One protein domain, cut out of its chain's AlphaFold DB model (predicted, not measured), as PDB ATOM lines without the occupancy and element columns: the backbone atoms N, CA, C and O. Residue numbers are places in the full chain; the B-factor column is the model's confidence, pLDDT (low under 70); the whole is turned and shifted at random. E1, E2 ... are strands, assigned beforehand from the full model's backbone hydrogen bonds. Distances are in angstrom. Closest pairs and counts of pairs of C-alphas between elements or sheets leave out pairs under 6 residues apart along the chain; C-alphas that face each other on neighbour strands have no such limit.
ATOM      1  N   ARG A   3     -58.289  -7.567   4.508       94.88
ATOM      2  CA  ARG A   3     -57.468  -7.927   3.346       94.88
ATOM      3  C   ARG A   3     -57.407  -6.745   2.387       94.88
ATOM      4  O   ARG A   3     -58.444  -6.191   2.031       94.88
ATOM      5  N   LEU A   4     -56.199  -6.395   1.967       96.62
ATOM      6  CA  LEU A   4     -55.953  -5.411   0.922       96.62
ATOM      7  C   LEU A   4     -55.740  -6.153  -0.395       96.62
ATOM      8  O   LEU A   4     -54.924  -7.070  -0.450       96.62
ATOM      9  N   ASN A   5     -56.463  -5.752  -1.438       96.75
ATOM     10  CA  ASN A   5     -56.261  -6.255  -2.791       96.75
ATOM     11  C   ASN A   5     -56.170  -5.070  -3.752       96.75
ATOM     12  O   ASN A   5     -56.952  -4.125  -3.639       96.75
ATOM     13  N   VAL A   6     -55.240  -5.141  -4.698       95.88
ATOM     14  CA  VAL A   6     -55.104  -4.183  -5.799       95.88
ATOM     15  C   VAL A   6     -55.086  -4.966  -7.097       95.88
ATOM     16  O   VAL A   6     -54.316  -5.915  -7.220       95.88
ATOM     17  N   ILE A   7     -55.936  -4.566  -8.042       95.75
ATOM     18  CA  ILE A   7     -56.052  -5.183  -9.362       95.75
ATOM     19  C   ILE A   7     -55.783  -4.113 -10.418       95.75
ATOM     20  O   ILE A   7     -56.448  -3.075 -10.435       95.75
ATOM     21  N   CYS A   8     -54.822  -4.381 -11.293       93.62
ATOM     22  CA  CYS A   8     -54.406  -3.521 -12.392       93.62
ATOM     23  C   CYS A   8     -54.742  -4.194 -13.731       93.62
ATOM     24  O   CYS A   8     -54.464  -5.378 -13.918       93.62
ATOM     25  N   VAL A   9     -55.315  -3.434 -14.673       93.25
ATOM     26  CA  VAL A   9     -55.650  -3.936 -16.023       93.25
ATOM     27  C   VAL A   9     -54.382  -4.328 -16.785       93.25
ATOM     28  O   VAL A   9     -54.303  -5.411 -17.355       93.25
ATOM     29  N   GLU A  10     -53.364  -3.473 -16.732       94.12
ATOM     30  CA  GLU A  10     -52.032  -3.739 -17.271       94.12
ATOM     31  C   GLU A  10     -51.045  -4.016 -16.136       94.12
ATOM     32  O   GLU A  10     -51.228  -3.543 -15.012       94.12
ATOM     33  N   ALA A  11     -49.987  -4.781 -16.421       94.50
ATOM     34  CA  ALA A  11     -48.974  -5.084 -15.420       94.50
ATOM     35  C   ALA A  11     -48.242  -3.791 -15.048       94.50
ATOM     36  O   ALA A  11     -47.590  -3.190 -15.905       94.50
ATOM     37  N   ALA A  12     -48.320  -3.375 -13.786       94.56
ATOM     38  CA  ALA A  12     -47.798  -2.097 -13.303       94.56
ATOM     39  C   ALA A  12     -46.929  -2.281 -12.059       94.56
ATOM     40  O   ALA A  12     -47.071  -3.274 -11.345       94.56
ATOM     41  N   VAL A  13     -46.036  -1.321 -11.794       93.81
ATOM     42  CA  VAL A  13     -45.318  -1.270 -10.515       93.81
ATOM     43  C   VAL A  13     -46.333  -0.959  -9.422       93.81
ATOM     44  O   VAL A  13     -47.046   0.040  -9.503       93.81
ATOM     45  N   ILE A  14     -46.401  -1.820  -8.410       93.31
ATOM     46  CA  ILE A  14     -47.334  -1.653  -7.298       93.31
ATOM     47  C   ILE A  14     -46.584  -1.045  -6.120       93.31
ATOM     48  O   ILE A  14     -45.713  -1.677  -5.516       93.31
ATOM     49  N   ALA A  15     -46.957   0.188  -5.793       94.56
ATOM     50  CA  ALA A  15     -46.547   0.868  -4.582       94.56
ATOM     51  C   ALA A  15     -47.779   1.293  -3.782       94.56
ATOM     52  O   ALA A  15     -48.786   1.713  -4.344       94.56
ATOM     53  N   LEU A  16     -47.726   1.156  -2.465       95.56
ATOM     54  CA  LEU A  16     -48.874   1.325  -1.585       95.56
ATOM     55  C   LEU A  16     -48.546   2.334  -0.505       95.56
ATOM     56  O   LEU A  16     -47.483   2.278   0.108       95.56
ATOM     57  N   ARG A  17     -49.498   3.207  -0.210       96.19
ATOM     58  CA  ARG A  17     -49.445   4.067   0.970       96.19
ATOM     59  C   ARG A  17     -50.769   4.039   1.703       96.19
ATOM     60  O   ARG A  17     -51.805   3.709   1.127       96.19
ATOM     61  N   PHE A  18     -50.735   4.420   2.970       97.44
ATOM     62  CA  PHE A  18     -51.941   4.713   3.725       97.44
ATOM     63  C   PHE A  18     -51.992   6.212   4.010       97.44
ATOM     64  O   PHE A  18     -51.043   6.794   4.531       97.44
ATOM     65  N   GLN A  19     -53.096   6.848   3.632       97.25
ATOM     66  CA  GLN A  19     -53.377   8.240   3.950       97.25
ATOM     67  C   GLN A  19     -54.252   8.297   5.193       97.25
ATOM     68  O   GLN A  19     -55.360   7.763   5.210       97.25
ATOM     69  N   GLY A  20     -53.758   8.962   6.230       96.50
ATOM     70  CA  GLY A  20     -54.450   9.149   7.496       96.50
ATOM     71  C   GLY A  20     -53.784  10.259   8.299       96.50
ATOM     72  O   GLY A  20     -52.707  10.735   7.940       96.50
ATOM     73  N   VAL A  21     -54.413  10.678   9.395       97.06
ATOM     74  CA  VAL A  21     -53.842  11.717  10.265       97.06
ATOM     75  C   VAL A  21     -52.662  11.122  11.042       97.06
ATOM     76  O   VAL A  21     -52.890  10.197  11.825       97.06
ATOM     77  N   PRO A  22     -51.426  11.633  10.889       97.25
ATOM     78  CA  PRO A  22     -50.284  11.128  11.644       97.25
ATOM     79  C   PRO A  22     -50.467  11.371  13.147       97.25
ATOM     80  O   PRO A  22     -50.953  12.429  13.565       97.25
ATOM     81  N   ALA A  23     -50.078  10.395  13.963       96.06
ATOM     82  CA  ALA A  23     -49.894  10.575  15.405       96.06
ATOM     83  C   ALA A  23     -48.411  10.731  15.767       96.06
ATOM     84  O   ALA A  23     -48.080  11.452  16.704       96.06
ATOM     85  N   ASN A  24     -47.538  10.047  15.024       93.00
ATOM     86  CA  ASN A  24     -46.081  10.097  15.118       93.00
ATOM     87  C   ASN A  24     -45.473   9.640  13.773       93.00
ATOM     88  O   ASN A  24     -46.186   9.540  12.776       93.00
ATOM     89  N   GLU A  25     -44.173   9.349  13.738       92.75
ATOM     90  CA  GLU A  25     -43.449   8.927  12.525       92.75
ATOM     91  C   GLU A  25     -43.848   7.539  11.993       92.75
ATOM     92  O   GLU A  25     -43.559   7.196  10.850       92.75
ATOM     93  N   THR A  26     -44.494   6.714  12.817       92.50
ATOM     94  CA  THR A  26     -44.740   5.291  12.528       92.50
ATOM     95  C   THR A  26     -46.222   4.917  12.495       92.50
ATOM     96  O   THR A  26     -46.580   3.902  11.895       92.50
ATOM     97  N   GLY A  27     -47.077   5.747  13.098       96.38
ATOM     98  CA  GLY A  27     -48.479   5.441  13.343       96.38
ATOM     99  C   GLY A  27     -49.431   6.610  13.117       96.38
ATOM    100  O   GLY A  27     -49.060   7.788  13.104       96.38
ATOM    101  N   TYR A  28     -50.701   6.257  12.975       97.81
ATOM    102  CA  TYR A  28     -51.811   7.165  12.708       97.81
ATOM    103  C   TYR A  28     -52.661   7.359  13.956       97.81
ATOM    104  O   TYR A  28     -52.678   6.524  14.855       97.81
ATOM    105  N   ARG A  29     -53.391   8.468  14.014       96.38
ATOM    106  CA  ARG A  29     -54.225   8.840  15.157       96.38
ATOM    107  C   ARG A  29     -55.345   7.830  15.410       96.38
ATOM    108  O   ARG A  29     -56.109   7.511  14.505       96.38
ATOM    109  N   PHE A  30     -55.483   7.420  16.670       94.88
ATOM    110  CA  PHE A  30     -56.571   6.581  17.168       94.88
ATOM    111  C   PHE A  30     -57.294   7.301  18.315       94.88
ATOM    112  O   PHE A  30     -56.791   7.401  19.437       94.88
ATOM    113  N   GLY A  31     -58.459   7.881  18.031       90.12
ATOM    114  CA  GLY A  31     -59.141   8.791  18.951       90.12
ATOM    115  C   GLY A  31     -58.290  10.015  19.319       90.12
ATOM    116  O   GLY A  31     -57.542  10.553  18.503       90.12
ATOM    117  N   ARG A  32     -58.416  10.504  20.560       85.50
ATOM    118  CA  ARG A  32     -57.717  11.730  21.004       85.50
ATOM    119  C   ARG A  32     -56.312  11.478  21.556       85.50
ATOM    120  O   ARG A  32     -55.501  12.396  21.534       85.50
ATOM    121  N   GLN A  33     -56.053  10.281  22.078       85.69
ATOM    122  CA  GLN A  33     -54.859   9.971  22.883       85.69
ATOM    123  C   GLN A  33     -54.226   8.613  22.538       85.69
ATOM    124  O   GLN A  33     -53.445   8.078  23.322       85.69
ATOM    125  N   GLY A  34     -54.583   8.040  21.391       92.25
ATOM    126  CA  GLY A  34     -54.032   6.784  20.909       92.25
ATOM    127  C   GLY A  34     -53.421   6.906  19.529       92.25
ATOM    128  O   GLY A  34     -53.582   7.912  18.825       92.25
ATOM    129  N   PHE A  35     -52.769   5.828  19.125       96.50
ATOM    130  CA  PHE A  35     -52.324   5.638  17.758       96.50
ATOM    131  C   PHE A  35     -52.458   4.177  17.338       96.50
ATOM    132  O   PHE A  35     -52.606   3.284  18.174       96.50
ATOM    133  N   PHE A  36     -52.416   3.945  16.034       96.94
ATOM    134  CA  PHE A  36     -52.353   2.613  15.461       96.94
ATOM    135  C   PHE A  36     -51.277   2.532  14.384       96.94
ATOM    136  O   PHE A  36     -51.051   3.494  13.643       96.94
ATOM    137  N   ASN A  37     -50.642   1.369  14.288       97.44
ATOM    138  CA  ASN A  37     -49.696   1.041  13.230       97.44
ATOM    139  C   ASN A  37     -50.347   0.051  12.266       97.44
ATOM    140  O   ASN A  37     -51.233  -0.719  12.640       97.44
ATOM    141  N   LEU A  38     -49.897   0.093  11.015       97.56
ATOM    142  CA  LEU A  38     -50.369  -0.781   9.950       97.56
ATOM    143  C   LEU A  38     -49.192  -1.546   9.363       97.56
ATOM    144  O   LEU A  38     -48.261  -0.924   8.849       97.56
ATOM    145  N   THR A  39     -49.281  -2.872   9.370       97.69
ATOM    146  CA  THR A  39     -48.271  -3.754   8.775       97.69
ATOM    147  C   THR A  39     -48.933  -4.691   7.774       97.69
ATOM    148  O   THR A  39     -49.962  -5.304   8.068       97.69
ATOM    149  N   LEU A  40     -48.353  -4.808   6.581       97.75
ATOM    150  CA  LEU A  40     -48.798  -5.755   5.565       97.75
ATOM    151  C   LEU A  40     -48.170  -7.131   5.816       97.75
ATOM    152  O   LEU A  40     -46.956  -7.278   5.882       97.75
ATOM    153  N   GLN A  41     -49.006  -8.154   5.945       97.75
ATOM    154  CA  GLN A  41     -48.595  -9.531   6.193       97.75
ATOM    155  C   GLN A  41     -48.915 -10.428   5.005       97.75
ATOM    156  O   GLN A  41     -49.925 -10.239   4.319       97.75
ATOM    157  N   HIS A  42     -48.063 -11.434   4.801       97.44
ATOM    158  CA  HIS A  42     -48.184 -12.419   3.724       97.44
ATOM    159  C   HIS A  42     -48.432 -11.778   2.344       97.44
ATOM    160  O   HIS A  42     -49.394 -12.156   1.668       97.44
ATOM    161  N   PRO A  43     -47.630 -10.776   1.934       97.56
ATOM    162  CA  PRO A  43     -47.874 -10.088   0.682       97.56
ATOM    163  C   PRO A  43     -47.592 -11.014  -0.508       97.56
ATOM    164  O   PRO A  43     -46.633 -11.793  -0.516       97.56
ATOM    165  N   GLN A  44     -48.448 -10.926  -1.519       98.19
ATOM    166  CA  GLN A  44     -48.373 -11.716  -2.739       98.19
ATOM    167  C   GLN A  44     -48.553 -10.824  -3.965       98.19
ATOM    168  O   GLN A  44     -49.413  -9.941  -3.961       98.19
ATOM    169  N   LEU A  45     -47.792 -11.104  -5.021       97.88
ATOM    170  CA  LEU A  45     -47.972 -10.548  -6.360       97.88
ATOM    171  C   LEU A  45     -48.273 -11.695  -7.326       97.88
ATOM    172  O   LEU A  45     -47.512 -12.660  -7.397       97.88
ATOM    173  N   ASP A  46     -49.401 -11.617  -8.024       97.62
ATOM    174  CA  ASP A  46     -49.886 -12.640  -8.956       97.62
ATOM    175  C   ASP A  46     -49.882 -14.054  -8.333       97.62
ATOM    176  O   ASP A  46     -49.524 -15.053  -8.957       97.62
ATOM    177  N   GLY A  47     -50.244 -14.128  -7.045       97.62
ATOM    178  CA  GLY A  47     -50.305 -15.363  -6.256       97.62
ATOM    179  C   GLY A  47     -48.968 -15.857  -5.689       97.62
ATOM    180  O   GLY A  47     -48.955 -16.847  -4.957       97.62
ATOM    181  N   LYS A  48     -47.847 -15.185  -5.972       97.88
ATOM    182  CA  LYS A  48     -46.514 -15.561  -5.475       97.88
ATOM    183  C   LYS A  48     -46.100 -14.684  -4.290       97.88
ATOM    184  O   LYS A  48     -46.315 -13.476  -4.360       97.88
ATOM    185  N   PRO A  49     -45.503 -15.245  -3.221       97.38
ATOM    186  CA  PRO A  49     -44.949 -14.450  -2.126       97.38
ATOM    187  C   PRO A  49     -43.887 -13.463  -2.621       97.38
ATOM    188  O   PRO A  49     -43.080 -13.809  -3.487       97.38
ATOM    189  N   ILE A  50     -43.886 -12.256  -2.061       96.56
ATOM    190  CA  ILE A  50     -42.953 -11.177  -2.414       96.56
ATOM    191  C   ILE A  50     -42.404 -10.482  -1.168       96.56
ATOM    192  O   ILE A  50     -42.886 -10.703  -0.056       96.56
ATOM    193  N   GLU A  51     -41.406  -9.624  -1.358       95.50
ATOM    194  CA  GLU A  51     -40.901  -8.734  -0.313       95.50
ATOM    195  C   GLU A  51     -41.440  -7.313  -0.500       95.50
ATOM    196  O   GLU A  51     -41.725  -6.881  -1.617       95.50
ATOM    197  N   LEU A  52     -41.534  -6.568   0.598       96.81
ATOM    198  CA  LEU A  52     -41.842  -5.144   0.584       96.81
ATOM    199  C   LEU A  52     -40.628  -4.350   1.068       96.81
ATOM    200  O   LEU A  52     -39.817  -4.845   1.857       96.81
ATOM    201  N   ALA A  53     -40.506  -3.123   0.582       95.44
ATOM    202  CA  ALA A  53     -39.517  -2.170   1.062       95.44
ATOM    203  C   ALA A  53     -40.068  -0.748   1.026       95.44
ATOM    204  O   ALA A  53     -41.044  -0.473   0.325       95.44
ATOM    205  N   GLN A  54     -39.417   0.170   1.737       93.00
ATOM    206  CA  GLN A  54     -39.725   1.592   1.618       93.00
ATOM    207  C   GLN A  54     -39.342   2.088   0.215       93.00
ATOM    208  O   GLN A  54     -38.225   1.867  -0.249       93.00
ATOM    209  N   TRP A  55     -40.251   2.786  -0.468       88.19
ATOM    210  CA  TRP A  55     -40.058   3.258  -1.849       88.19
ATOM    211  C   TRP A  55     -38.780   4.100  -2.007       88.19
ATOM    212  O   TRP A  55     -38.038   3.937  -2.970       88.19
ATOM    213  N   HIS A  56     -38.493   4.965  -1.030       85.06
ATOM    214  CA  HIS A  56     -37.316   5.843  -1.026       85.06
ATOM    215  C   HIS A  56     -36.046   5.175  -0.470       85.06
ATOM    216  O   HIS A  56     -34.969   5.762  -0.545       85.06
ATOM    217  N   ASN A  57     -36.161   3.967   0.092       85.00
ATOM    218  CA  ASN A  57     -35.043   3.183   0.608       85.00
ATOM    219  C   ASN A  57     -35.268   1.680   0.340       85.00
ATOM    220  O   ASN A  57     -35.563   0.920   1.265       85.00
ATOM    221  N   PRO A  58     -35.133   1.216  -0.919       78.19
ATOM    222  CA  PRO A  58     -35.464  -0.159  -1.295       78.19
ATOM    223  C   PRO A  58     -34.562  -1.223  -0.659       78.19
ATOM    224  O   PRO A  58     -34.813  -2.410  -0.837       78.19
ATOM    225  N   THR A  59     -33.497  -0.836   0.048       82.94
ATOM    226  CA  THR A  59     -32.640  -1.745   0.824       82.94
ATOM    227  C   THR A  59     -33.267  -2.094   2.175       82.94
ATOM    228  O   THR A  59     -33.033  -3.177   2.706       82.94
ATOM    229  N   GLU A  60     -34.116  -1.219   2.712       85.62
ATOM    230  CA  GLU A  60     -34.843  -1.437   3.956       85.62
ATOM    231  C   GLU A  60     -36.091  -2.282   3.691       85.62
ATOM    232  O   GLU A  60     -37.117  -1.794   3.210       85.62
ATOM    233  N   ARG A  61     -35.982  -3.583   3.983       91.31
ATOM    234  CA  ARG A  61     -37.124  -4.501   3.980       91.31
ATOM    235  C   ARG A  61     -38.041  -4.142   5.140       91.31
ATOM    236  O   ARG A  61     -37.714  -4.389   6.298       91.31
ATOM    237  N   ASP A  62     -39.183  -3.564   4.810       91.69
ATOM    238  CA  ASP A  62     -40.204  -3.148   5.759       91.69
ATOM    239  C   ASP A  62     -41.576  -3.375   5.121       91.69
ATOM    240  O   ASP A  62     -41.758  -3.225   3.912       91.69
ATOM    241  N   ALA A  63     -42.542  -3.752   5.946       95.88
ATOM    242  CA  ALA A  63     -43.931  -3.932   5.557       95.88
ATOM    243  C   ALA A  63     -44.871  -2.963   6.296       95.88
ATOM    244  O   ALA A  63     -46.094  -3.075   6.171       95.88
ATOM    245  N   GLN A  64     -44.319  -2.017   7.063       96.81
ATOM    246  CA  GLN A  64     -45.073  -1.003   7.782       96.81
ATOM    247  C   GLN A  64     -45.447   0.173   6.872       96.81
ATOM    248  O   GLN A  64     -44.600   0.835   6.266       96.81
ATOM    249  N   LEU A  65     -46.741   0.482   6.820       97.00
ATOM    250  CA  LEU A  65     -47.274   1.646   6.113       97.00
ATOM    251  C   LEU A  65     -47.165   2.882   7.009       97.00
ATOM    252  O   LEU A  65     -48.117   3.234   7.706       97.00
ATOM    253  N   ARG A  66     -46.005   3.540   7.008       96.44
ATOM    254  CA  ARG A  66     -45.743   4.735   7.830       96.44
ATOM    255  C   ARG A  66     -46.374   5.997   7.223       96.44
ATOM    256  O   ARG A  66     -46.436   6.106   5.994       96.44
ATOM    257  N   PRO A  67     -46.798   6.973   8.046       97.12
ATOM    258  CA  PRO A  67     -47.302   8.245   7.543       97.12
ATOM    259  C   PRO A  67     -46.324   8.924   6.571       97.12
ATOM    260  O   PRO A  67     -45.138   9.064   6.858       97.12
ATOM    261  N   GLY A  68     -46.825   9.343   5.406       94.56
ATOM    262  CA  GLY A  68     -46.028  10.025   4.377       94.56
ATOM    263  C   GLY A  68     -45.076   9.126   3.578       94.56
ATOM    264  O   GLY A  68     -44.465   9.607   2.626       94.56
ATOM    265  N   GLN A  69     -44.972   7.837   3.909       94.56
ATOM    266  CA  GLN A  69     -44.146   6.872   3.184       94.56
ATOM    267  C   GLN A  69     -44.990   5.973   2.281       94.56
ATOM    268  O   GLN A  69     -46.215   5.895   2.395       94.56
ATOM    269  N   SER A  70     -44.318   5.310   1.344       95.00
ATOM    270  CA  SER A  70     -44.922   4.322   0.451       95.00
ATOM    271  C   SER A  70     -44.088   3.053   0.475       95.00
ATOM    272  O   SER A  70     -42.861   3.127   0.476       95.00
ATOM    273  N   LEU A  71     -44.745   1.902   0.460       96.06
ATOM    274  CA  LEU A  71     -44.111   0.604   0.287       96.06
ATOM    275  C   LEU A  71     -44.114   0.219  -1.187       96.06
ATOM    276  O   LEU A  71     -45.109   0.442  -1.868       96.06
ATOM    277  N   VAL A  72     -43.040  -0.398  -1.662       95.44
ATOM    278  CA  VAL A  72     -42.926  -0.949  -3.015       95.44
ATOM    279  C   VAL A  72     -42.863  -2.469  -2.973       95.44
ATOM    280  O   VAL A  72     -42.224  -3.045  -2.092       95.44
ATOM    281  N   VAL A  73     -43.510  -3.118  -3.939       95.25
ATOM    282  CA  VAL A  73     -43.378  -4.560  -4.162       95.25
ATOM    283  C   VAL A  73     -42.031  -4.875  -4.807       95.25
ATOM    284  O   VAL A  73     -41.714  -4.335  -5.869       95.25
ATOM    285  N   LEU A  74     -41.267  -5.786  -4.201       94.69
ATOM    286  CA  LEU A  74     -39.980  -6.260  -4.704       94.69
ATOM    287  C   LEU A  74     -40.023  -7.745  -5.092       94.69
ATOM    288  O   LEU A  74     -40.539  -8.587  -4.353       94.69
ATOM    289  N   VAL A  75     -39.391  -8.082  -6.218       92.69
ATOM    290  CA  VAL A  75     -39.066  -9.463  -6.616       92.69
ATOM    291  C   VAL A  75     -37.575  -9.519  -6.914       92.69
ATOM    292  O   VAL A  75     -37.083  -8.765  -7.746       92.69
ATOM    293  N   GLY A  76     -36.832 -10.375  -6.206       89.69
ATOM    294  CA  GLY A  76     -35.370 -10.424  -6.342       89.69
ATOM    295  C   GLY A  76     -34.677  -9.107  -5.965       89.69
ATOM    296  O   GLY A  76     -33.627  -8.786  -6.507       89.69
ATOM    297  N   GLY A  77     -35.286  -8.320  -5.069       89.62
ATOM    298  CA  GLY A  77     -34.744  -7.050  -4.584       89.62
ATOM    299  C   GLY A  77     -34.951  -5.835  -5.491       89.62
ATOM    300  O   GLY A  77     -34.481  -4.756  -5.140       89.62
ATOM    301  N   VAL A  78     -35.673  -5.973  -6.606       90.62
ATOM    302  CA  VAL A  78     -36.011  -4.860  -7.508       90.62
ATOM    303  C   VAL A  78     -37.525  -4.637  -7.584       90.62
ATOM    304  O   VAL A  78     -38.275  -5.610  -7.444       90.62
ATOM    305  N   PRO A  79     -37.999  -3.391  -7.806       92.19
ATOM    306  CA  PRO A  79     -39.416  -3.111  -8.015       92.19
ATOM    307  C   PRO A  79     -40.015  -3.980  -9.121       92.19
ATOM    308  O   PRO A  79     -39.503  -4.021 -10.240       92.19
ATOM    309  N   ALA A  80     -41.103  -4.677  -8.803       91.94
ATOM    310  CA  ALA A  80     -41.737  -5.622  -9.713       91.94
ATOM    311  C   ALA A  80     -43.045  -5.078 -10.292       91.94
ATOM    312  O   ALA A  80     -43.773  -4.324  -9.641       91.94
ATOM    313  N   ARG A  81     -43.355  -5.505 -11.521       94.94
ATOM    314  CA  ARG A  81     -44.644  -5.257 -12.175       94.94
ATOM    315  C   ARG A  81     -45.527  -6.496 -12.070       94.94
ATOM    316  O   ARG A  81     -45.022  -7.604 -12.230       94.94
ATOM    317  N   GLY A  82     -46.824  -6.306 -11.860       95.25
ATOM    318  CA  GLY A  82     -47.806  -7.394 -11.856       95.25
ATOM    319  C   GLY A  82     -49.237  -6.887 -11.980       95.25
ATOM    320  O   GLY A  82     -49.465  -5.678 -12.101       95.25
ATOM    321  N   HIS A  83     -50.194  -7.810 -11.975       96.81
ATOM    322  CA  HIS A  83     -51.615  -7.508 -12.177       96.81
ATOM    323  C   HIS A  83     -52.414  -7.511 -10.878       96.81
ATOM    324  O   HIS A  83     -53.329  -6.704 -10.723       96.81
ATOM    325  N   ALA A  84     -52.091  -8.406  -9.948       97.19
ATOM    326  CA  ALA A  84     -52.847  -8.599  -8.724       97.19
ATOM    327  C   ALA A  84     -51.926  -8.633  -7.504       97.19
ATOM    328  O   ALA A  84     -51.155  -9.571  -7.312       97.19
ATOM    329  N   PHE A  85     -52.050  -7.635  -6.634       97.62
ATOM    330  CA  PHE A  85     -51.428  -7.650  -5.314       97.62
ATOM    331  C   PHE A  85     -52.453  -8.029  -4.248       97.62
ATOM    332  O   PHE A  85     -53.590  -7.548  -4.275       97.62
ATOM    333  N   SER A  86     -52.041  -8.829  -3.261       98.12
ATOM    334  CA  SER A  86     -52.830  -9.031  -2.047       98.12
ATOM    335  C   SER A  86     -51.977  -9.125  -0.787       98.12
ATOM    336  O   SER A  86     -50.864  -9.641  -0.828       98.12
ATOM    337  N   ALA A  87     -52.511  -8.649   0.336       98.12
ATOM    338  CA  ALA A  87     -51.907  -8.792   1.660       98.12
ATOM    339  C   ALA A  87     -52.974  -8.769   2.763       98.12
ATOM    340  O   ALA A  87     -54.091  -8.273   2.580       98.12
ATOM    341  N   GLN A  88     -52.623  -9.290   3.934       98.12
ATOM    342  CA  GLN A  88     -53.390  -9.102   5.163       98.12
ATOM    343  C   GLN A  88     -52.923  -7.819   5.849       98.12
ATOM    344  O   GLN A  88     -51.729  -7.536   5.871       98.12
ATOM    345  N   VAL A  89     -53.848  -7.041   6.405       97.44
ATOM    346  CA  VAL A  89     -53.492  -5.845   7.177       97.44
ATOM    347  C   VAL A  89     -53.550  -6.184   8.657       97.44
ATOM    348  O   VAL A  89     -54.637  -6.423   9.193       97.44
ATOM    349  N   GLN A  90     -52.391  -6.180   9.313       97.31
ATOM    350  CA  GLN A  90     -52.314  -6.172  10.767       97.31
ATOM    351  C   GLN A  90     -52.465  -4.735  11.264       97.31
ATOM    352  O   GLN A  90     -51.803  -3.823  10.764       97.31
ATOM    353  N   VAL A  91     -53.357  -4.557  12.239       95.75
ATOM    354  CA  VAL A  91     -53.602  -3.283  12.913       95.75
ATOM    355  C   VAL A  91     -53.274  -3.470  14.384       95.75
ATOM    356  O   VAL A  91     -53.998  -4.161  15.098       95.75
ATOM    357  N   ASP A  92     -52.198  -2.836  14.824       95.75
ATOM    358  CA  ASP A  92     -51.811  -2.794  16.228       95.75
ATOM    359  C   ASP A  92     -52.215  -1.433  16.793       95.75
ATOM    360  O   ASP A  92     -51.977  -0.402  16.161       95.75
ATOM    361  N   THR A  93     -52.871  -1.416  17.956       94.31
ATOM    362  CA  THR A  93     -53.409  -0.187  18.561       94.31
ATOM    363  C   THR A  93     -52.829   0.033  19.947       94.31
ATOM    364  O   THR A  93     -52.677  -0.910  20.723       94.31
ATOM    365  N   TRP A  94     -52.551   1.292  20.270       93.12
ATOM    366  CA  TRP A  94     -52.067   1.707  21.578       93.12
ATOM    367  C   TRP A  94     -52.892   2.878  22.093       93.12
ATOM    368  O   TRP A  94     -53.178   3.840  21.375       93.12
ATOM    369  N   LEU A  95     -53.243   2.799  23.370       89.56
ATOM    370  CA  LEU A  95     -53.912   3.847  24.129       89.56
ATOM    371  C   LEU A  95     -53.060   4.161  25.357       89.56
ATOM    372  O   LEU A  95     -52.453   3.262  25.940       89.56
ATOM    373  N   SER A  96     -53.016   5.429  25.763       80.81
ATOM    374  CA  SER A  96     -52.413   5.778  27.049       80.81
ATOM    375  C   SER A  96     -53.227   5.167  28.198       80.81
ATOM    376  O   SER A  96     -54.448   5.021  28.107       80.81
TER     377      SER A  96
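What this domain is: This is residues 3 to 96 of the 120 residues of an uncharacterized protein of Pseudomonas sp. WS 5503 (UniProt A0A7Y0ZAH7). One strongly twisted sheet of seven strands folds back on itself into two leaves that face each other, with the long, sharply bent strand E1 as the hinge. One leaf has E3 and E7 running side by side along the longest axis and short E2 near one end; the other is a small leaf of E6, E4 and E5. The printed part has 94 residues, with no named helix and seven named strands, E1 to E7 along the chain, in the sheet order E2, E3, E7, E1, E6, E4, E5; its neighbour strands are antiparallel, save that E2 and E3 meet only at a point. The class is all strand. The whole is compact, with a radius of gyration of the C-alphas of 13.8 A, yet elongated, with spans of 43 by 25 by 19 A.

Where its parts are: E1, residues 3 to 20, begins with C-alpha 3 at (-57.468, -7.927, 3.346); it bends by 143 degrees at residue 11, and its end C-alphas are 17.8 A apart. E7, residues 81 to 95, is 38.6 A long, bends by 80 degrees at residue 84 and ends with C-alpha 95 at (-53.912, 3.847, 24.129). E3, residues 34 to 45, is 32.9 A long and bends by 56 degrees at residue 42. The shorter strands are E2, residues 28 to 30, E4, residues 51 to 54, E5, residues 57 to 61, and E6, residues 71 to 75, which is 13.2 A long.

How they stand to each other: The pairing of E1 is staggered: residues 3 to 13 pair with E7 and residues 15 to 16 with E6. Across E1 and E7, N 6 and O 85 are within hydrogen-bond range at 2.9 A; across E1 and E6, N 16 and O 71 are, at 2.8 A. E3 and E7 are antiparallel at 155 degrees, with N 41 and O 88 at 2.8 A. The edge strand E2 meets E3 only at a point, where C-alphas 30 and 35 face each other at 4.4 A. In the other leaf, E6 and E4 are antiparallel at 141 degrees, with N 72 and O 53 at 2.8 A. E4 and E5 form a hairpin, with N 57 and O 54 at 3.0 A; E5 is the other edge strand. E5 and E7 are apart.

The domain as a whole: The two C-alphas farthest apart, those of Glu 10 and Ser 96, are 45.3 A from each other. The printed part has no cut and no long link. The mean pLDDT of the printed part is 94.3, that of E5 is 85, and no printed residue is under 70.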